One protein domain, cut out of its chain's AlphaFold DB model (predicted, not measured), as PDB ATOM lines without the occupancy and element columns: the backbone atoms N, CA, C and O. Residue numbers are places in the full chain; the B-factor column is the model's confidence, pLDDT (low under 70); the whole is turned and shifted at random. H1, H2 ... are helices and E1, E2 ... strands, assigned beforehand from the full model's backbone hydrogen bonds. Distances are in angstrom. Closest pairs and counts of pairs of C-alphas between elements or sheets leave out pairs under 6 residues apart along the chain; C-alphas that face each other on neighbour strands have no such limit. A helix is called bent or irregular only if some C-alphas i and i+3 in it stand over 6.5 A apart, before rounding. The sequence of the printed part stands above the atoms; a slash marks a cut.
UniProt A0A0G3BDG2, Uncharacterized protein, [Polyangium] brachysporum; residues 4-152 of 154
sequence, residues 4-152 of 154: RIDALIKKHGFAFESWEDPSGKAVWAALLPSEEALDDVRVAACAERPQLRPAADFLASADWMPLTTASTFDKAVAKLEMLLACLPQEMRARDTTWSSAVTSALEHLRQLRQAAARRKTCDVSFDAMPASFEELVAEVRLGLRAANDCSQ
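This is residues 4 to 152 of the 154 residues of an uncharacterized protein of [Polyangium] brachysporum (UniProt A0A0G3BDG2). A small three-stranded sheet, E1 E2 E3, is sandwiched between helices, with H1 and H4 on one face and H2 and H3 on the other, making three layers. The long helix H5 packs across H2 and alongside H3, and H6 leads away from the first part of H5 as an arm; residues 141 to 152, of which 141 to 151 belong to H6, stick out free. The 149 printed residues include six named helices and three named strands, in the order H1 E1 E2 H2 H3 E3 H4 H5 H6; the sheet is antiparallel and the class is mostly helix. The whole is compact, with a radius of gyration of the C-alphas of 15.9 A and spans of 56 by 39 by 23 A.

The sheet is E1, residues 15 to 20, 17.1 A long, E2, residues 27 to 32, 16.1 A, and E3, residues 67 to 70. H4 is residues 73 to 86, 20.2 A, and H1 is residues 4 to 12, beginning at C-alpha 4 (-58.784, 34.379, -13.633). H2 is residues 35 to 45 and H3 residues 50 to 61; H3 is irregular, with C-alphas 51 and 54 7.1 A apart. H5, residues 97 to 117, is 30.1 A long, and H6, residues 133 to 151, is 27.4 A, ending at C-alpha 151 (-47.581, -0.021, -2.501).

E1 and E2 form an antiparallel hairpin, with N 17 and O 30 3.0 A apart. E2 and E3 are antiparallel, with N 29 and O 68 2.9 A apart. H4 is on the sheet at a height of 6.7 A; its closest C-alphas to E3 are Ala 76 and Ala 70, 4.8 A. H2 is on the opposite face at a height of 9.2 A, over E1 and E2. H1 touches H4, whose residues 81 to 85 alone take part; the closest C-alphas are Ile 5 and Glu 81, 6.4 A. H5 is the hub. It touches H3 at a shallow tilt of 10 degrees, opposite ways, closest at the C-alphas of Ala 55 and Leu 109, 6.6 A. With residues 106 to 113 alone it touches H2 at a steep tilt of 60 degrees, closest at the C-alphas of Ala 37 and Leu 106, 6.5 A. H5 and H6 are about perpendicular at 81 degrees and touch through residues 97 to 101 and 136 to 140 alone, closest at the C-alphas of Thr 97 and Val 140, 7.7 A. Every O i to N i+4 pair is within hydrogen-bond range in H1, H2, H4, H5 and H6; in H3 6 of 8 are.

The C-alphas of Gly 24 and Gln 152 are the two farthest apart, 56.7 A. Without residues 141 to 152 the body spans 41 by 36 by 23 A. The printed part has no cut, and the link from H5 to H6, residues 118 to 132, is long. Mean pLDDT of the printed part is 85.8; residues 47, 122 and 141 to 152 are under 70.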
ATOM      1  N   ARG A   4     -59.643  35.469 -14.121       94.00
ATOM      2  CA  ARG A   4     -58.784  34.379 -13.633       94.00
ATOM      3  C   ARG A   4     -57.581  34.917 -12.879       94.00
ATOM      4  O   ARG A   4     -57.289  34.402 -11.802       94.00
ATOM      5  N   ILE A   5     -56.932  35.953 -13.413       94.44
ATOM      6  CA  ILE A   5     -55.867  36.675 -12.708       94.44
ATOM      7  C   ILE A   5     -56.406  37.191 -11.366       94.44
ATOM      8  O   ILE A   5     -55.858  36.871 -10.315       94.44
ATOM      9  N   ASP A   6     -57.539  37.898 -11.381       94.56
ATOM     10  CA  ASP A   6     -58.175  38.451 -10.181       94.56
ATOM     11  C   ASP A   6     -58.559  37.360  -9.168       94.56
ATOM     12  O   ASP A   6     -58.339  37.517  -7.967       94.56
ATOM     13  N   ALA A   7     -59.076  36.218  -9.634       93.00
ATOM     14  CA  ALA A   7     -59.395  35.088  -8.766       93.00
ATOM     15  C   ALA A   7     -58.150  34.491  -8.095       93.00
ATOM     16  O   ALA A   7     -58.192  34.208  -6.898       93.00
ATOM     17  N   LEU A   8     -57.049  34.313  -8.826       92.56
ATOM     18  CA  LEU A   8     -55.799  33.783  -8.274       92.56
ATOM     19  C   LEU A   8     -55.165  34.748  -7.266       92.56
ATOM     20  O   LEU A   8     -54.707  34.304  -6.212       92.56
ATOM     21  N   ILE A   9     -55.223  36.055  -7.525       94.19
ATOM     22  CA  ILE A   9     -54.769  37.076  -6.572       94.19
ATOM     23  C   ILE A   9     -55.640  37.038  -5.313       94.19
ATOM     24  O   ILE A   9     -55.153  36.783  -4.213       94.19
ATOM     25  N   LYS A  10     -56.956  37.234  -5.461       93.88
ATOM     26  CA  LYS A  10     -57.868  37.417  -4.322       93.88
ATOM     27  C   LYS A  10     -58.093  36.154  -3.499       93.88
ATOM     28  O   LYS A  10     -58.293  36.255  -2.293       93.88
ATOM     29  N   LYS A  11     -58.138  34.979  -4.135       91.88
ATOM     30  CA  LYS A  11     -58.511  33.717  -3.467       91.88
ATOM     31  C   LYS A  11     -57.321  32.834  -3.136       91.88
ATOM     32  O   LYS A  11     -57.401  32.060  -2.189       91.88
ATOM     33  N   HIS A  12     -56.248  32.923  -3.917       90.81
ATOM     34  CA  HIS A  12     -55.105  32.021  -3.794       90.81
ATOM     35  C   HIS A  12     -53.807  32.740  -3.413       90.81
ATOM     36  O   HIS A  12     -52.797  32.071  -3.207       90.81
ATOM     37  N   GLY A  13     -53.847  34.069  -3.248       90.00
ATOM     38  CA  GLY A  13     -52.725  34.865  -2.753       90.00
ATOM     39  C   GLY A  13     -51.575  34.992  -3.746       90.00
ATOM     40  O   GLY A  13     -50.445  35.216  -3.327       90.00
ATOM     41  N   PHE A  14     -51.841  34.815  -5.042       94.25
ATOM     42  CA  PHE A  14     -50.828  35.038  -6.069       94.25
ATOM     43  C   PHE A  14     -50.501  36.531  -6.165       94.25
ATOM     44  O   PHE A  14     -51.376  37.387  -6.036       94.25
ATOM     45  N   ALA A  15     -49.239  36.830  -6.439       95.75
ATOM     46  CA  ALA A  15     -48.756  38.163  -6.737       95.75
ATOM     47  C   ALA A  15     -48.697  38.353  -8.255       95.75
ATOM     48  O   ALA A  15     -48.225  37.480  -8.984       95.75
ATOM     49  N   PHE A  16     -49.175  39.502  -8.728       96.25
ATOM     50  CA  PHE A  16     -49.108  39.891 -10.131       96.25
ATOM     51  C   PHE A  16     -48.169  41.074 -10.296       96.25
ATOM     52  O   PHE A  16     -48.289  42.061  -9.572       96.25
ATOM     53  N   GLU A  17     -47.302  41.009 -11.300       96.31
ATOM     54  CA  GLU A  17     -46.496  42.156 -11.688       96.31
ATOM     55  C   GLU A  17     -46.201  42.160 -13.184       96.31
ATOM     56  O   GLU A  17     -46.129  41.120 -13.845       96.31
ATOM     57  N   SER A  18     -46.012  43.365 -13.714       95.69
ATOM     58  CA  SER A  18     -45.546  43.594 -15.072       95.69
ATOM     59  C   SER A  18     -44.372  44.555 -15.078       95.69
ATOM     60  O   SER A  18     -44.390  45.545 -14.348       95.69
ATOM     61  N   TRP A  19     -43.393  44.308 -15.939       94.81
ATOM     62  CA  TRP A  19     -42.225  45.170 -16.087       94.81
ATOM     63  C   TRP A  19     -41.750  45.193 -17.537       94.81
ATOM     64  O   TRP A  19     -41.989  44.259 -18.306       94.81
ATOM     65  N   GLU A  20     -41.070  46.265 -17.922       92.12
ATOM     66  CA  GLU A  20     -40.405  46.342 -19.219       92.12
ATOM     67  C   GLU A  20     -39.099  45.539 -19.183       92.12
ATOM     68  O   GLU A  20     -38.335  45.588 -18.218       92.12
ATOM     69  N   ASP A  21     -38.843  44.775 -20.241       86.31
ATOM     70  CA  ASP A  21     -37.543  44.154 -20.476       86.31
ATOM     71  C   ASP A  21     -36.459  45.245 -20.587       86.31
ATOM     72  O   ASP A  21     -36.742  46.308 -21.146       86.31
ATOM     73  N   PRO A  22     -35.205  45.005 -20.156       81.50
ATOM     74  CA  PRO A  22     -34.141  46.012 -20.226       81.50
ATOM     75  C   PRO A  22     -33.871  46.571 -21.631       81.50
ATOM     76  O   PRO A  22     -33.285  47.642 -21.764       81.50
ATOM     77  N   SER A  23     -34.282  45.867 -22.692       81.81
ATOM     78  CA  SER A  23     -34.181  46.371 -24.067       81.81
ATOM     79  C   SER A  23     -35.285  47.364 -24.463       81.81
ATOM     80  O   SER A  23     -35.203  47.943 -25.548       81.81
ATOM     81  N   GLY A  24     -36.336  47.514 -23.651       83.75
ATOM     82  CA  GLY A  24     -37.542  48.290 -23.962       83.75
ATOM     83  C   GLY A  24     -38.412  47.685 -25.072       83.75
ATOM     84  O   GLY A  24     -39.353  48.321 -25.539       83.75
ATOM     85  N   LYS A  25     -38.102  46.469 -25.548       87.31
ATOM     86  CA  LYS A  25     -38.801  45.838 -26.686       87.31
ATOM     87  C   LYS A  25     -39.994  44.980 -26.278       87.31
ATOM     88  O   LYS A  25     -40.812  44.629 -27.130       87.31
ATOM     89  N   ALA A  26     -40.067  44.602 -25.009       91.44
ATOM     90  CA  ALA A  26     -41.091  43.712 -24.494       91.44
ATOM     91  C   ALA A  26     -41.516  44.131 -23.087       91.44
ATOM     92  O   ALA A  26     -40.722  44.652 -22.313       91.44
ATOM     93  N   VAL A  27     -42.770  43.849 -22.770       94.56
ATOM     94  CA  VAL A  27     -43.363  43.906 -21.442       94.56
ATOM     95  C   VAL A  27     -43.590  42.474 -20.993       94.56
ATOM     96  O   VAL A  27     -44.219  41.685 -21.704       94.56
ATOM     97  N   TRP A  28     -43.067  42.155 -19.820       94.88
ATOM     98  CA  TRP A  28     -43.334  40.926 -19.095       94.88
ATOM     99  C   TRP A  28     -44.600  41.097 -18.260       94.88
ATOM    100  O   TRP A  28     -44.840  42.169 -17.709       94.88
ATOM    101  N   ALA A  29     -45.397  40.041 -18.155       96.56
ATOM    102  CA  ALA A  29     -46.500  39.936 -17.209       96.56
ATOM    103  C   ALA A  29     -46.426  38.569 -16.531       96.56
ATOM    104  O   ALA A  29     -46.410  37.541 -17.213       96.56
ATOM    105  N   ALA A  30     -46.379  38.568 -15.204       96.81
ATOM    106  CA  ALA A  30     -46.197  37.376 -14.392       96.81
ATOM    107  C   ALA A  30     -47.232  37.325 -13.268       96.81
ATOM    108  O   ALA A  30     -47.562  38.351 -12.675       96.81
ATOM    109  N   LEU A  31     -47.716  36.123 -12.964       96.44
ATOM    110  CA  LEU A  31     -48.616  35.855 -11.847       96.44
ATOM    111  C   LEU A  31     -48.080  34.662 -11.050       96.44
ATOM    112  O   LEU A  31     -48.303  33.516 -11.427       96.44
ATOM    113  N   LEU A  32     -47.360  34.923  -9.962       95.69
ATOM    114  CA  LEU A  32     -46.590  33.910  -9.228       95.69
ATOM    115  C   LEU A  32     -47.068  33.759  -7.776       95.69
ATOM    116  O   LEU A  32     -47.758  34.637  -7.267       95.69
ATOM    117  N   PRO A  33     -46.702  32.671  -7.073       93.88
ATOM    118  CA  PRO A  33     -47.159  32.426  -5.702       93.88
ATOM    119  C   PRO A  33     -46.693  33.446  -4.648       93.88
ATOM    120  O   PRO A  33     -47.223  33.437  -3.538       93.88
ATOM    121  N   SER A  34     -45.691  34.282  -4.943       93.75
ATOM    122  CA  SER A  34     -45.178  35.306  -4.025       93.75
ATOM    123  C   SER A  34     -44.477  36.453  -4.760       93.75
ATOM    124  O   SER A  34     -44.030  36.301  -5.898       93.75
ATOM    125  N   GLU A  35     -44.335  37.597  -4.086       94.25
ATOM    126  CA  GLU A  35     -43.532  38.729  -4.573       94.25
ATOM    127  C   GLU A  35     -42.046  38.370  -4.704       94.25
ATOM    128  O   GLU A  35     -41.388  38.774  -5.659       94.25
ATOM    129  N   GLU A  36     -41.519  37.536  -3.802       93.25
ATOM    130  CA  GLU A  36     -40.138  37.040  -3.888       93.25
ATOM    131  C   GLU A  36     -39.895  36.254  -5.184       93.25
ATOM    132  O   GLU A  36     -38.859  36.416  -5.826       93.25
ATOM    133  N   ALA A  37     -40.868  35.443  -5.612       93.44
ATOM    134  CA  ALA A  37     -40.779  34.717  -6.874       93.44
ATOM    135  C   ALA A  37     -40.775  35.660  -8.089       93.44
ATOM    136  O   ALA A  37     -40.086  35.393  -9.074       93.44
ATOM    137  N   LEU A  38     -41.523  36.768  -8.021       94.44
ATOM    138  CA  LEU A  38     -41.512  37.799  -9.064       94.44
ATOM    139  C   LEU A  38     -40.148  38.490  -9.154       94.44
ATOM    140  O   LEU A  38     -39.668  38.723 -10.266       94.44
ATOM    141  N   ASP A  39     -39.507  38.781  -8.017       93.12
ATOM    142  CA  ASP A  39     -38.138  39.319  -7.992       93.12
ATOM    143  C   ASP A  39     -37.140  38.330  -8.601       93.12
ATOM    144  O   ASP A  39     -36.335  38.704  -9.456       93.12
ATOM    145  N   ASP A  40     -37.219  37.051  -8.225       91.81
ATOM    146  CA  ASP A  40     -36.316  36.021  -8.740       91.81
ATOM    147  C   ASP A  40     -36.402  35.905 -10.272       91.81
ATOM    148  O   ASP A  40     -35.367  35.920 -10.948       91.81
ATOM    149  N   VAL A  41     -37.616  35.874 -10.835       92.81
ATOM    150  CA  VAL A  41     -37.829  35.844 -12.295       92.81
ATOM    151  C   VAL A  41     -37.337  37.127 -12.960       92.81
ATOM    152  O   VAL A  41     -36.668  37.061 -13.992       92.81
ATOM    153  N   ARG A  42     -37.599  38.299 -12.373       91.69
ATOM    154  CA  ARG A  42     -37.125  39.578 -12.920       91.69
ATOM    155  C   ARG A  42     -35.606  39.654 -12.965       91.69
ATOM    156  O   ARG A  42     -35.040  40.061 -13.979       91.69
ATOM    157  N   VAL A  43     -34.939  39.237 -11.891       89.19
ATOM    158  CA  VAL A  43     -33.475  39.198 -11.821       89.19
ATOM    159  C   VAL A  43     -32.904  38.207 -12.831       89.19
ATOM    160  O   VAL A  43     -31.878  38.497 -13.445       89.19
ATOM    161  N   ALA A  44     -33.565  37.068 -13.042       88.25
ATOM    162  CA  ALA A  44     -33.156  36.085 -14.039       88.25
ATOM    163  C   ALA A  44     -33.339  36.578 -15.482       88.25
ATOM    164  O   ALA A  44     -32.497  36.318 -16.340       88.25
ATOM    165  N   ALA A  45     -34.415  37.323 -15.739       85.94
ATOM    166  CA  ALA A  45     -34.682  37.943 -17.031       85.94
ATOM    167  C   ALA A  45     -33.761  39.148 -17.308       85.94
ATOM    168  O   ALA A  45     -33.590  39.543 -18.462       85.94
ATOM    169  N   CYS A  46     -33.131  39.728 -16.283       80.75
ATOM    170  CA  CYS A  46     -32.250  40.881 -16.429       80.75
ATOM    171  C   CYS A  46     -30.948  40.538 -17.182       80.75
ATOM    172  O   CYS A  46     -30.277  39.543 -16.908       80.75
ATOM    173  N   ALA A  47     -30.541  41.418 -18.102       68.62
ATOM    174  CA  ALA A  47     -29.344  41.246 -18.931       68.62
ATOM    175  C   ALA A  47     -28.030  41.181 -18.126       68.62
ATOM    176  O   ALA A  47     -27.042  40.619 -18.595       68.62
ATOM    177  N   GLU A  48     -28.012  41.713 -16.901       74.19
ATOM    178  CA  GLU A  48     -26.835  41.726 -16.021       74.19
ATOM    179  C   GLU A  48     -26.487  40.345 -15.426       74.19
ATOM    180  O   GLU A  48     -25.454  40.181 -14.769       74.19
ATOM    181  N   ARG A  49     -27.341  39.335 -15.644       77.62
ATOM    182  CA  ARG A  49     -27.155  37.954 -15.178       77.62
ATOM    183  C   ARG A  49     -27.269  36.960 -16.342       77.62
ATOM    184  O   ARG A  49     -28.175  36.129 -16.344       77.62
ATOM    185  N   PRO A  50     -26.338  36.979 -17.316       79.38
ATOM    186  CA  PRO A  50     -26.417  36.127 -18.505       79.38
ATOM    187  C   PRO A  50     -26.475  34.628 -18.178       79.38
ATOM    188  O   PRO A  50     -27.116  33.869 -18.894       79.38
ATOM    189  N   GLN A  51     -25.877  34.199 -17.065       82.38
ATOM    190  CA  GLN A  51     -25.926  32.815 -16.591       82.38
ATOM    191  C   GLN A  51     -27.319  32.350 -16.135       82.38
ATOM    192  O   GLN A  51     -27.547  31.152 -16.036       82.38
ATOM    193  N   LEU A  52     -28.239  33.276 -15.835       85.38
ATOM    194  CA  LEU A  52     -29.625  32.970 -15.460       85.38
ATOM    195  C   LEU A  52     -30.593  33.107 -16.642       85.38
ATOM    196  O   LEU A  52     -31.740  32.678 -16.543       85.38
ATOM    197  N   ARG A  53     -30.132  33.660 -17.771       84.62
ATOM    198  CA  ARG A  53     -30.968  33.898 -18.949       84.62
ATOM    199  C   ARG A  53     -31.596  32.616 -19.515       84.62
ATOM    200  O   ARG A  53     -32.797  32.654 -19.755       84.62
ATOM    201  N   PRO A  54     -30.882  31.473 -19.629       86.94
ATOM    202  CA  PRO A  54     -31.499  30.231 -20.100       86.94
ATOM    203  C   PRO A  54     -32.672  29.769 -19.228       86.94
ATOM    204  O   PRO A  54     -33.657  29.252 -19.741       86.94
ATOM    205  N   ALA A  55     -32.597  30.000 -17.913       88.69
ATOM    206  CA  ALA A  55     -33.683  29.678 -16.994       88.69
ATOM    207  C   ALA A  55     -34.897  30.591 -17.217       88.69
ATOM    208  O   ALA A  55     -36.024  30.113 -17.292       88.69
ATOM    209  N   ALA A  56     -34.677  31.900 -17.364       88.00
ATOM    210  CA  ALA A  56     -35.752  32.838 -17.680       88.00
ATOM    211  C   ALA A  56     -36.397  32.542 -19.045       88.00
ATOM    212  O   ALA A  56     -37.620  32.600 -19.163       88.00
ATOM    213  N   ASP A  57     -35.595  32.185 -20.051       87.94
ATOM    214  CA  ASP A  57     -36.083  31.823 -21.383       87.94
ATOM    215  C   ASP A  57     -36.904  30.520 -21.334       87.94
ATOM    216  O   ASP A  57     -37.977  30.461 -21.936       87.94
ATOM    217  N   PHE A  58     -36.470  29.519 -20.553       90.50
ATOM    218  CA  PHE A  58     -37.252  28.301 -20.312       90.50
ATOM    219  C   PHE A  58     -38.611  28.635 -19.690       90.50
ATOM    220  O   PHE A  58     -39.647  28.292 -20.262       90.50
ATOM    221  N   LEU A  59     -38.616  29.368 -18.570       91.12
ATOM    222  CA  LEU A  59     -39.843  29.739 -17.856       91.12
ATOM    223  C   LEU A  59     -40.797  30.559 -18.734       91.12
ATOM    224  O   LEU A  59     -42.007  30.436 -18.592       91.12
ATOM    225  N   ALA A  60     -40.275  31.389 -19.639       89.19
ATOM    226  CA  ALA A  60     -41.085  32.163 -20.578       89.19
ATOM    227  C   ALA A  60     -41.641  31.329 -21.745       89.19
ATOM    228  O   ALA A  60     -42.601  31.754 -22.391       89.19
ATOM    229  N   SER A  61     -41.017  30.188 -22.051       89.56
ATOM    230  CA  SER A  61     -41.435  29.281 -23.127       89.56
ATOM    231  C   SER A  61     -42.395  28.182 -22.666       89.56
ATOM    232  O   SER A  61     -43.169  27.689 -23.484       89.56
ATOM    233  N   ALA A  62     -42.378  27.836 -21.377       90.75
ATOM    234  CA  ALA A  62     -43.269  26.846 -20.785       90.75
ATOM    235  C   ALA A  62     -44.731  27.332 -20.784       90.75
ATOM    236  O   ALA A  62     -45.072  28.324 -20.141       90.75
ATOM    237  N   ASP A  63     -45.618  26.609 -21.472       90.06
ATOM    238  CA  ASP A  63     -47.026  27.007 -21.672       90.06
ATOM    239  C   ASP A  63     -47.909  26.903 -20.411       90.06
ATOM    240  O   ASP A  63     -49.024  27.426 -20.368       90.06
ATOM    241  N   TRP A  64     -47.401  26.253 -19.367       91.81
ATOM    242  CA  TRP A  64     -48.030  26.127 -18.058       91.81
ATOM    243  C   TRP A  64     -47.506  27.162 -17.065       91.81
ATOM    244  O   TRP A  64     -48.117  27.356 -16.014       91.81
ATOM    245  N   MET A  65     -46.397  27.841 -17.360       95.00
ATOM    246  CA  MET A  65     -45.860  28.864 -16.474       95.00
ATOM    247  C   MET A  65     -46.710  30.138 -16.606       95.00
ATOM    248  O   MET A  65     -46.906  30.627 -17.719       95.00
ATOM    249  N   PRO A  66     -47.222  30.726 -15.509       95.12
ATOM    250  CA  PRO A  66     -48.007  31.962 -15.554       95.12
ATOM    251  C   PRO A  66     -47.113  33.197 -15.763       95.12
ATOM    252  O   PRO A  66     -47.063  34.115 -14.942       95.12
ATOM    253  N   LEU A  67     -46.389  33.201 -16.879       95.50
ATOM    254  CA  LEU A  67     -45.406  34.188 -17.290       95.50
ATOM    255  C   LEU A  67     -45.541  34.398 -18.797       95.50
ATOM    256  O   LEU A  67     -45.506  33.450 -19.570       95.50
ATOM    257  N   THR A  68     -45.703  35.642 -19.238       95.00
ATOM    258  CA  THR A  68     -45.847  35.952 -20.666       95.00
ATOM    259  C   THR A  68     -45.112  37.227 -21.040       95.00
ATOM    260  O   THR A  68     -44.839  38.081 -20.194       95.00
ATOM    261  N   THR A  69     -44.822  37.376 -22.333       94.19
ATOM    262  CA  THR A  69     -44.234  38.592 -22.898       94.19
ATOM    263  C   THR A  69     -45.022  39.100 -24.109       94.19
ATOM    264  O   THR A  69     -45.574  38.336 -24.920       94.19
ATOM    265  N   ALA A  70     -45.102  40.422 -24.253       94.69
ATOM    266  CA  ALA A  70     -45.684  41.080 -25.423       94.69
ATOM    267  C   ALA A  70     -45.095  42.477 -25.645       94.69
ATOM    268  O   ALA A  70     -44.387  43.000 -24.801       94.69
ATOM    269  N   SER A  71     -45.421  43.124 -26.765       94.94
ATOM    270  CA  SER A  71     -44.932  44.479 -27.071       94.94
ATOM    271  C   SER A  71     -45.542  45.589 -26.199       94.94
ATOM    272  O   SER A  71     -45.120  46.731 -26.290       94.94
ATOM    273  N   THR A  72     -46.607  45.297 -25.449       95.69
ATOM    274  CA  THR A  72     -47.385  46.271 -24.665       95.69
ATOM    275  C   THR A  72     -48.000  45.579 -23.454       95.69
ATOM    276  O   THR A  72     -48.365  44.406 -23.568       95.69
ATOM    277  N   PHE A  73     -48.223  46.324 -22.369       94.75
ATOM    278  CA  PHE A  73     -48.874  45.838 -21.147       94.75
ATOM    279  C   PHE A  73     -50.184  45.087 -21.423       94.75
ATOM    280  O   PHE A  73     -50.264  43.898 -21.131       94.75
ATOM    281  N   ASP A  74     -51.158  45.711 -22.095       95.56
ATOM    282  CA  ASP A  74     -52.478  45.098 -22.327       95.56
ATOM    283  C   ASP A  74     -52.390  43.750 -23.050       95.56
ATOM    284  O   ASP A  74     -53.095  42.799 -22.719       95.56
ATOM    285  N   LYS A  75     -51.475  43.637 -24.022       95.56
ATOM    286  CA  LYS A  75     -51.230  42.382 -24.745       95.56
ATOM    287  C   LYS A  75     -50.583  41.325 -23.857       95.56
ATOM    288  O   LYS A  75     -50.907  40.152 -24.017       95.56
ATOM    289  N   ALA A  76     -49.666  41.708 -22.971       95.44
ATOM    290  CA  ALA A  76     -49.022  40.774 -22.052       95.44
ATOM    291  C   ALA A  76     -50.054  40.232 -21.053       95.44
ATOM    292  O   ALA A  76     -50.209  39.022 -20.923       95.44
ATOM    293  N   VAL A  77     -50.863  41.109 -20.451       96.19
ATOM    294  CA  VAL A  77     -51.921  40.687 -19.519       96.19
ATOM    295  C   VAL A  77     -53.002  39.862 -20.222       96.19
ATOM    296  O   VAL A  77     -53.431  38.841 -19.692       96.19
ATOM    297  N   ALA A  78     -53.412  40.232 -21.439       95.69
ATOM    298  CA  ALA A  78     -54.370  39.440 -22.215       95.69
ATOM    299  C   ALA A  78     -53.835  38.038 -22.552       95.69
ATOM    300  O   ALA A  78     -54.573  37.060 -22.440       95.69
ATOM    301  N   LYS A  79     -52.551  37.917 -22.922       95.25
ATOM    302  CA  LYS A  79     -51.903  36.613 -23.131       95.25
ATOM    303  C   LYS A  79     -51.864  35.793 -21.849       95.25
ATOM    304  O   LYS A  79     -52.149  34.602 -21.902       95.25
ATOM    305  N   LEU A  80     -51.538  36.415 -20.720       95.94
ATOM    306  CA  LEU A  80     -51.520  35.742 -19.427       95.94
ATOM    307  C   LEU A  80     -52.912  35.220 -19.051       95.94
ATOM    308  O   LEU A  80     -53.058  34.063 -18.671       95.94
ATOM    309  N   GLU A  81     -53.956  36.029 -19.229       95.50
ATOM    310  CA  GLU A  81     -55.338  35.603 -18.990       95.50
ATOM    311  C   GLU A  81     -55.752  34.453 -19.927       95.50
ATOM    312  O   GLU A  81     -56.427  33.520 -19.489       95.50
ATOM    313  N   MET A  82     -55.328  34.483 -21.195       94.19
ATOM    314  CA  MET A  82     -55.549  33.383 -22.141       94.19
ATOM    315  C   MET A  82     -54.813  32.105 -21.735       94.19
ATOM    316  O   MET A  82     -55.413  31.035 -21.779       94.19
ATOM    317  N   LEU A  83     -53.553  32.208 -21.307       93.31
ATOM    318  CA  LEU A  83     -52.769  31.077 -20.806       93.31
ATOM    319  C   LEU A  83     -53.494  30.418 -19.628       93.31
ATOM    320  O   LEU A  83     -53.738  29.215 -19.632       93.31
ATOM    321  N   LEU A  84     -53.958  31.224 -18.671       93.00
ATOM    322  CA  LEU A  84     -54.756  30.735 -17.549       93.00
ATOM    323  C   LEU A  84     -56.100  30.149 -18.002       93.00
ATOM    324  O   LEU A  84     -56.626  29.244 -17.360       93.00
ATOM    325  N   ALA A  85     -56.691  30.639 -19.091       92.50
ATOM    326  CA  ALA A  85     -57.930  30.087 -19.628       92.50
ATOM    327  C   ALA A  85     -57.768  28.681 -20.216       92.50
ATOM    328  O   ALA A  85     -58.736  27.922 -20.183       92.50
ATOM    329  N   CYS A  86     -56.571  28.332 -20.695       90.19
ATOM    330  CA  CYS A  86     -56.245  26.989 -21.172       90.19
ATOM    331  C   CYS A  86     -56.101  25.971 -20.030       90.19
ATOM    332  O   CYS A  86     -56.234  24.770 -20.261       90.19
ATOM    333  N   LEU A  87     -55.871  26.431 -18.795       88.25
ATOM    334  CA  LEU A  87     -55.761  25.545 -17.642       88.25
ATOM    335  C   LEU A  87     -57.144  25.019 -17.209       88.25
ATOM    336  O   LEU A  87     -58.085  25.816 -17.030       88.25
ATOM    337  N   PRO A  88     -57.271  23.702 -16.940       88.06
ATOM    338  CA  PRO A  88     -58.461  23.128 -16.323       88.06
ATOM    339  C   PRO A  88     -58.853  23.904 -15.065       88.06
ATOM    340  O   PRO A  88     -57.996  24.385 -14.318       88.06
ATOM    341  N   GLN A  89     -60.154  24.069 -14.831       84.69
ATOM    342  CA  GLN A  89     -60.639  24.892 -13.721       84.69
ATOM    343  C   GLN A  89     -60.152  24.372 -12.366       84.69
ATOM    344  O   GLN A  89     -59.830  25.166 -11.486       84.69
ATOM    345  N   GLU A  90     -60.040  23.055 -12.229       84.38
ATOM    346  CA  GLU A  90     -59.571  22.361 -11.033       84.38
ATOM    347  C   GLU A  90     -58.078  22.600 -10.777       84.38
ATOM    348  O   GLU A  90     -57.626  22.500  -9.642       84.38
ATOM    349  N   MET A  91     -57.314  22.939 -11.821       84.75
ATOM    350  CA  MET A  91     -55.881  23.220 -11.728       84.75
ATOM    351  C   MET A  91     -55.590  24.684 -11.382       84.75
ATOM    352  O   MET A  91     -54.498  24.978 -10.908       84.75
ATOM    353  N   ARG A  92     -56.565  25.592 -11.531       82.00
ATOM    354  CA  ARG A  92     -56.448  27.034 -11.235       82.00
ATOM    355  C   ARG A  92     -56.685  27.366  -9.759       82.00
ATOM    356  O   ARG A  92     -57.472  28.250  -9.425       82.00
ATOM    357  N   ALA A  93     -56.006  26.650  -8.881       81.94
ATOM    358  CA  ALA A  93     -56.036  26.876  -7.446       81.94
ATOM    359  C   ALA A  93     -54.640  26.670  -6.855       81.94
ATOM    360  O   ALA A  93     -53.724  26.194  -7.528       81.94
ATOM    361  N   ARG A  94     -54.487  27.038  -5.583       76.25
ATOM    362  CA  ARG A  94     -53.315  26.657  -4.792       76.25
ATOM    363  C   ARG A  94     -53.347  25.155  -4.500       76.25
ATOM    364  O   ARG A  94     -54.424  24.563  -4.465       76.25
ATOM    365  N   ASP A  95     -52.172  24.575  -4.291       83.94
ATOM    366  CA  ASP A  95     -51.960  23.169  -3.922       83.94
ATOM    367  C   ASP A  95     -52.431  22.160  -4.990       83.94
ATOM    368  O   ASP A  95     -52.661  20.983  -4.719       83.94
ATOM    369  N   THR A  96     -52.545  22.619  -6.237       87.19
ATOM    370  CA  THR A  96     -52.767  21.780  -7.418       87.19
ATOM    371  C   THR A  96     -51.442  21.336  -8.022       87.19
ATOM    372  O   THR A  96     -50.413  21.987  -7.827       87.19
ATOM    373  N   THR A  97     -51.475  20.288  -8.851       88.19
ATOM    374  CA  THR A  97     -50.327  19.855  -9.666       88.19
ATOM    375  C   THR A  97     -49.675  21.015 -10.412       88.19
ATOM    376  O   THR A  97     -48.454  21.143 -10.401       88.19
ATOM    377  N   TRP A  98     -50.487  21.887 -11.011       92.56
ATOM    378  CA  TRP A  98     -50.002  23.075 -11.702       92.56
ATOM    379  C   TRP A  98     -49.257  24.024 -10.756       92.56
ATOM    380  O   TRP A  98     -48.109  24.375 -11.013       92.56
ATOM    381  N   SER A  99     -49.868  24.402  -9.631       90.25
ATOM    382  CA  SER A  99     -49.235  25.330  -8.687       90.25
ATOM    383  C   SER A  99     -47.966  24.756  -8.040       90.25
ATOM    384  O   SER A  99     -47.010  25.494  -7.798       90.25
ATOM    385  N   SER A 100     -47.916  23.437  -7.825       89.69
ATOM    386  CA  SER A 100     -46.726  22.731  -7.348       89.69
ATOM    387  C   SER A 100     -45.614  22.732  -8.394       89.69
ATOM    388  O   SER A 100     -44.461  22.967  -8.044       89.69
ATOM    389  N   ALA A 101     -45.944  22.548  -9.676       90.62
ATOM    390  CA  ALA A 101     -44.977  22.631 -10.771       90.62
ATOM    391  C   ALA A 101     -44.390  24.039 -10.915       90.62
ATOM    392  O   ALA A 101     -43.174  24.200 -10.992       90.62
ATOM    393  N   VAL A 102     -45.247  25.066 -10.855       93.00
ATOM    394  CA  VAL A 102     -44.827  26.476 -10.819       93.00
ATOM    395  C   VAL A 102     -43.888  26.721  -9.644       93.00
ATOM    396  O   VAL A 102     -42.815  27.288  -9.823       93.00
ATOM    397  N   THR A 103     -44.242  26.242  -8.452       92.25
ATOM    398  CA  THR A 103     -43.398  26.391  -7.258       92.25
ATOM    399  C   THR A 103     -42.053  25.683  -7.427       92.25
ATOM    400  O   THR A 103     -41.017  26.287  -7.166       92.25
ATOM    401  N   SER A 104     -42.040  24.451  -7.937       91.06
ATOM    402  CA  SER A 104     -40.811  23.684  -8.180       91.06
ATOM    403  C   SER A 104     -39.878  24.382  -9.176       91.06
ATOM    404  O   SER A 104     -38.675  24.487  -8.934       91.06
ATOM    405  N   ALA A 105     -40.419  24.941 -10.258       92.62
ATOM    406  CA  ALA A 105     -39.636  25.684 -11.245       92.62
ATOM    407  C   ALA A 105     -39.038  26.976 -10.680       92.62
ATOM    408  O   ALA A 105     -37.888  27.318 -10.966       92.62
ATOM    409  N   LEU A 106     -39.785  27.665  -9.817       93.06
ATOM    410  CA  LEU A 106     -39.295  28.836  -9.094       93.06
ATOM    411  C   LEU A 106     -38.220  28.465  -8.064       93.06
ATOM    412  O   LEU A 106     -37.235  29.188  -7.919       93.06
ATOM    413  N   GLU A 107     -38.351  27.324  -7.388       91.38
ATOM    414  CA  GLU A 107     -37.314  26.810  -6.491       91.38
ATOM    415  C   GLU A 107     -36.025  26.471  -7.247       91.38
ATOM    416  O   GLU A 107     -34.942  26.846  -6.789       91.38
ATOM    417  N   HIS A 108     -36.120  25.841  -8.423       90.56
ATOM    418  CA  HIS A 108     -34.962  25.601  -9.291       90.56
ATOM    419  C   HIS A 108     -34.287  26.911  -9.699       90.56
ATOM    420  O   HIS A 108     -33.066  27.050  -9.573       90.56
ATOM    421  N   LEU A 109     -35.075  27.912 -10.104       91.62
ATOM    422  CA  LEU A 109     -34.539  29.229 -10.435       91.62
ATOM    423  C   LEU A 109     -33.820  29.868  -9.241       91.62
ATOM    424  O   LEU A 109     -32.708  30.390  -9.373       91.62
ATOM    425  N   ARG A 110     -34.422  29.798  -8.055       90.44
ATOM    426  CA  ARG A 110     -33.840  30.328  -6.821       90.44
ATOM    427  C   ARG A 110     -32.531  29.622  -6.464       90.44
ATOM    428  O   ARG A 110     -31.569  30.290  -6.081       90.44
ATOM    429  N   GLN A 111     -32.457  28.298  -6.605       89.31
ATOM    430  CA  GLN A 111     -31.225  27.535  -6.376       89.31
ATOM    431  C   GLN A 111     -30.115  27.959  -7.344       89.31
ATOM    432  O   GLN A 111     -28.993  28.235  -6.905       89.31
ATOM    433  N   LEU A 112     -30.438  28.122  -8.630       87.44
ATOM    434  CA  LEU A 112     -29.503  28.645  -9.630       87.44
ATOM    435  C   LEU A 112     -29.018  30.051  -9.289       87.44
ATOM    436  O   LEU A 112     -27.814  30.315  -9.322       87.44
ATOM    437  N   ARG A 113     -29.925  30.950  -8.896       86.94
ATOM    438  CA  ARG A 113     -29.577  32.314  -8.477       86.94
ATOM    439  C   ARG A 113     -28.619  32.301  -7.287       86.94
ATOM    440  O   ARG A 113     -27.616  33.017  -7.291       86.94
ATOM    441  N   GLN A 114     -28.884  31.465  -6.284       87.50
ATOM    442  CA  GLN A 114     -28.020  31.328  -5.110       87.50
ATOM    443  C   GLN A 114     -26.646  30.743  -5.457       87.50
ATOM    444  O   GLN A 114     -25.632  31.205  -4.924       87.50
ATOM    445  N   ALA A 115     -26.583  29.754  -6.347       86.06
ATOM    446  CA  ALA A 115     -25.320  29.188  -6.808       86.06
ATOM    447  C   ALA A 115     -24.503  30.210  -7.612       86.06
ATOM    448  O   ALA A 115     -23.317  30.406  -7.329       86.06
ATOM    449  N   ALA A 116     -25.155  30.947  -8.516       83.00
ATOM    450  CA  ALA A 116     -24.546  32.023  -9.287       83.00
ATOM    451  C   ALA A 116     -23.993  33.137  -8.381       83.00
ATOM    452  O   ALA A 116     -22.855  33.572  -8.562       83.00
ATOM    453  N   ALA A 117     -24.747  33.550  -7.355       83.56
ATOM    454  CA  ALA A 117     -24.292  34.531  -6.365       83.56
ATOM    455  C   ALA A 117     -23.051  34.052  -5.591       83.56
ATOM    456  O   ALA A 117     -22.176  34.847  -5.253       83.56
ATOM    457  N   ARG A 118     -22.943  32.740  -5.351       84.62
ATOM    458  CA  ARG A 118     -21.804  32.102  -4.673       84.62
ATOM    459  C   ARG A 118     -20.658  31.728  -5.621       84.62
ATOM    460  O   ARG A 118     -19.676  31.163  -5.147       84.62
ATOM    461  N   ARG A 119     -20.774  32.019  -6.926       75.38
ATOM    462  CA  ARG A 119     -19.843  31.578  -7.987       75.38
ATOM    463  C   ARG A 119     -19.579  30.066  -7.957       75.38
ATOM    464  O   ARG A 119     -18.461  29.622  -8.205       75.38
ATOM    465  N   LYS A 120     -20.597  29.283  -7.604       75.75
ATOM    466  CA  LYS A 120     -20.540  27.820  -7.583       75.75
ATOM    467  C   LYS A 120     -21.229  27.262  -8.818       75.75
ATOM    468  O   LYS A 120     -22.211  27.833  -9.287       75.75
ATOM    469  N   THR A 121     -20.731  26.132  -9.304       70.94
ATOM    470  CA  THR A 121     -21.482  25.289 -10.233       70.94
ATOM    471  C   THR A 121     -22.732  24.767  -9.532       70.94
ATOM    472  O   THR A 121     -22.720  24.493  -8.328       70.94
ATOM    473  N   CYS A 122     -23.826  24.700 -10.278       68.88
ATOM    474  CA  CYS A 122     -25.101  24.185  -9.817       68.88
ATOM    475  C   CYS A 122     -25.491  23.060 -10.762       68.88
ATOM    476  O   CYS A 122     -25.529  23.289 -11.968       68.88
ATOM    477  N   ASP A 123     -25.787  21.883 -10.221       70.44
ATOM    478  CA  ASP A 123     -26.247  20.736 -11.015       70.44
ATOM    479  C   ASP A 123     -27.755  20.816 -11.319       70.44
ATOM    480  O   ASP A 123     -28.350  19.876 -11.840       70.44
ATOM    481  N   VAL A 124     -28.396  21.940 -10.978       71.81
ATOM    482  CA  VAL A 124     -29.807  22.192 -11.270       71.81
ATOM    483  C   VAL A 124     -29.935  22.511 -12.755       71.81
ATOM    484  O   VAL A 124     -29.404  23.514 -13.226       71.81
ATOM    485  N   SER A 125     -30.653  21.660 -13.484       75.25
ATOM    486  CA  SER A 125     -30.996  21.876 -14.890       75.25
ATOM    487  C   SER A 125     -32.510  21.930 -15.069       75.25
ATOM    488  O   SER A 125     -33.259  21.256 -14.359       75.25
ATOM    489  N   PHE A 126     -32.951  22.727 -16.042       78.75
ATOM    490  CA  PHE A 126     -34.335  22.746 -16.514       78.75
ATOM    491  C   PHE A 126     -34.616  21.670 -17.572       78.75
ATOM    492  O   PHE A 126     -35.772  21.474 -17.921       78.75
ATOM    493  N   ASP A 127     -33.604  20.926 -18.037       77.69
ATOM    494  CA  ASP A 127     -33.766  19.896 -19.081       77.69
ATOM    495  C   ASP A 127     -34.706  18.752 -18.666       77.69
ATOM    496  O   ASP A 127     -35.263  18.064 -19.515       77.69
ATOM    497  N   ALA A 128     -34.857  18.529 -17.357       78.50
ATOM    498  CA  ALA A 128     -35.736  17.509 -16.790       78.50
ATOM    499  C   ALA A 128     -37.114  18.056 -16.377       78.50
ATOM    500  O   ALA A 128     -37.884  17.325 -15.762       78.50
ATOM    501  N   MET A 129     -37.408  19.336 -16.640       83.75
ATOM    502  CA  MET A 129     -38.719  19.922 -16.361       83.75
ATOM    503  C   MET A 129     -39.620  19.851 -17.595       83.75
ATOM    504  O   MET A 129     -39.133  20.038 -18.711       83.75
ATOM    505  N   PRO A 130     -40.936  19.648 -17.409       85.62
ATOM    506  CA  PRO A 130     -41.870  19.580 -18.521       85.62
ATOM    507  C   PRO A 130     -41.892  20.915 -19.268       85.62
ATOM    508  O   PRO A 130     -42.059  21.979 -18.665       85.62
ATOM    509  N   ALA A 131     -41.759  20.870 -20.589       87.06
ATOM    510  CA  ALA A 131     -41.847  22.057 -21.435       87.06
ATOM    511  C   ALA A 131     -43.308  22.448 -21.709       87.06
ATOM    512  O   ALA A 131     -43.593  23.609 -22.002       87.06
ATOM    513  N   SER A 132     -44.238  21.492 -21.584       87.44
ATOM    514  CA  SER A 132     -45.668  21.693 -21.835       87.44
ATOM    515  C   SER A 132     -46.571  21.205 -20.699       87.44
ATOM    516  O   SER A 132     -46.207  20.354 -19.884       87.44
ATOM    517  N   PHE A 133     -47.793  21.734 -20.644       84.94
ATOM    518  CA  PHE A 133     -48.804  21.349 -19.665       84.94
ATOM    519  C   PHE A 133     -49.204  19.878 -19.832       84.94
ATOM    520  O   PHE A 133     -49.487  19.191 -18.852       84.94
ATOM    521  N   GLU A 134     -49.205  19.374 -21.068       85.94
ATOM    522  CA  GLU A 134     -49.482  17.967 -21.359       85.94
ATOM    523  C   GLU A 134     -48.411  17.046 -20.768       85.94
ATOM    524  O   GLU A 134     -48.756  16.053 -20.121       85.94
ATOM    525  N   GLU A 135     -47.132  17.401 -20.924       85.44
ATOM    526  CA  GLU A 135     -46.011  16.689 -20.302       85.44
ATOM    527  C   GLU A 135     -46.126  16.711 -18.780       85.44
ATOM    528  O   GLU A 135     -46.057  15.657 -18.147       85.44
ATOM    529  N   LEU A 136     -46.419  17.877 -18.196       85.81
ATOM    530  CA  LEU A 136     -46.607  18.018 -16.753       85.81
ATOM    531  C   LEU A 136     -47.694  17.067 -16.222       85.81
ATOM    532  O   LEU A 136     -47.520  16.383 -15.210       85.81
ATOM    533  N   VAL A 137     -48.837  17.002 -16.907       84.62
ATOM    534  CA  VAL A 137     -49.941  16.114 -16.520       84.62
ATOM    535  C   VAL A 137     -49.575  14.642 -16.744       84.62
ATOM    536  O   VAL A 137     -49.985  13.782 -15.956       84.62
ATOM    537  N   ALA A 138     -48.818  14.323 -17.796       83.00
ATOM    538  CA  ALA A 138     -48.357  12.967 -18.080       83.00
ATOM    539  C   ALA A 138     -47.367  12.459 -17.018       83.00
ATOM    540  O   ALA A 138     -47.530  11.337 -16.534       83.00
ATOM    541  N   GLU A 139     -46.409  13.285 -16.599       77.00
ATOM    542  CA  GLU A 139     -45.442  12.948 -15.549       77.00
ATOM    543  C   GLU A 139     -46.127  12.630 -14.223       77.00
ATOM    544  O   GLU A 139     -45.845  11.602 -13.609       77.00
ATOM    545  N   VAL A 140     -47.104  13.442 -13.812       72.69
ATOM    546  CA  VAL A 140     -47.858  13.175 -12.580       72.69
ATOM    547  C   VAL A 140     -48.655  11.877 -12.673       72.69
ATOM    548  O   VAL A 140     -48.694  11.108 -11.712       72.69
ATOM    549  N   ARG A 141     -49.243  11.574 -13.836       69.25
ATOM    550  CA  ARG A 141     -49.934  10.292 -14.059       69.25
ATOM    551  C   ARG A 141     -48.981   9.098 -13.984       69.25
ATOM    552  O   ARG A 141     -49.379   8.052 -13.473       69.25
ATOM    553  N   LEU A 142     -47.753   9.235 -14.481       68.00
ATOM    554  CA  LEU A 142     -46.736   8.181 -14.431       68.00
ATOM    555  C   LEU A 142     -46.153   8.013 -13.019       68.00
ATOM    556  O   LEU A 142     -46.029   6.883 -12.551       68.00
ATOM    557  N   GLY A 143     -45.897   9.111 -12.305       60.59
ATOM    558  CA  GLY A 143     -45.446   9.094 -10.910       60.59
ATOM    559  C   GLY A 143     -46.478   8.484  -9.954       60.59
ATOM    560  O   GLY A 143     -46.123   7.684  -9.090       60.59
ATOM    561  N   LEU A 144     -47.770   8.770 -10.156       56.19
ATOM    562  CA  LEU A 144     -48.867   8.142  -9.402       56.19
ATOM    563  C   LEU A 144     -48.981   6.633  -9.667       56.19
ATOM    564  O   LEU A 144     -49.311   5.881  -8.751       56.19
ATOM    565  N   ARG A 145     -48.692   6.172 -10.891       49.84
ATOM    566  CA  ARG A 145     -48.654   4.733 -11.207       49.84
ATOM    567  C   ARG A 145     -47.475   4.035 -10.530       49.84
ATOM    568  O   ARG A 145     -47.686   3.015  -9.885       49.84
ATOM    569  N   ALA A 146     -46.280   4.623 -10.580       52.50
ATOM    570  CA  ALA A 146     -45.095   4.064  -9.925       52.50
ATOM    571  C   ALA A 146     -45.247   3.960  -8.390       52.50
ATOM    572  O   ALA A 146     -44.835   2.969  -7.791       52.50
ATOM    573  N   ALA A 147     -45.887   4.946  -7.748       51.47
ATOM    574  CA  ALA A 147     -46.154   4.919  -6.306       51.47
ATOM    575  C   ALA A 147     -47.201   3.861  -5.898       51.47
ATOM    576  O   ALA A 147     -47.078   3.244  -4.834       51.47
ATOM    577  N   ASN A 148     -48.209   3.618  -6.743       50.56
ATOM    578  CA  ASN A 148     -49.191   2.556  -6.515       50.56
ATOM    579  C   ASN A 148     -48.597   1.157  -6.715       50.56
ATOM    580  O   ASN A 148     -48.906   0.263  -5.928       50.56
ATOM    581  N   ASP A 149     -47.713   0.974  -7.697       50.41
ATOM    582  CA  ASP A 149     -47.046  -0.313  -7.923       50.41
ATOM    583  C   ASP A 149     -46.072  -0.659  -6.778       50.41
ATOM    584  O   ASP A 149     -45.987  -1.815  -6.366       50.41
ATOM    585  N   CYS A 150     -45.414   0.340  -6.173       45.34
ATOM    586  CA  CYS A 150     -44.601   0.139  -4.964       45.34
ATOM    587  C   CYS A 150     -45.432  -0.209  -3.714       45.34
ATOM    588  O   CYS A 150     -44.926  -0.865  -2.806       45.34
ATOM    589  N   SER A 151     -46.701   0.203  -3.659       52.62
ATOM    590  CA  SER A 151     -47.581  -0.021  -2.501       52.62
ATOM    591  C   SER A 151     -48.308  -1.373  -2.527       52.62
ATOM    592  O   SER A 151     -48.924  -1.743  -1.532       52.62
ATOM    593  N   GLN A 152     -48.239  -2.127  -3.634       50.81
ATOM    594  CA  GLN A 152     -48.830  -3.471  -3.753       50.81
ATOM    595  C   GLN A 152     -47.816  -4.620  -3.608       50.81
ATOM    596  O   GLN A 152     -48.167  -5.779  -3.824       50.81
TER     597      GLN A 152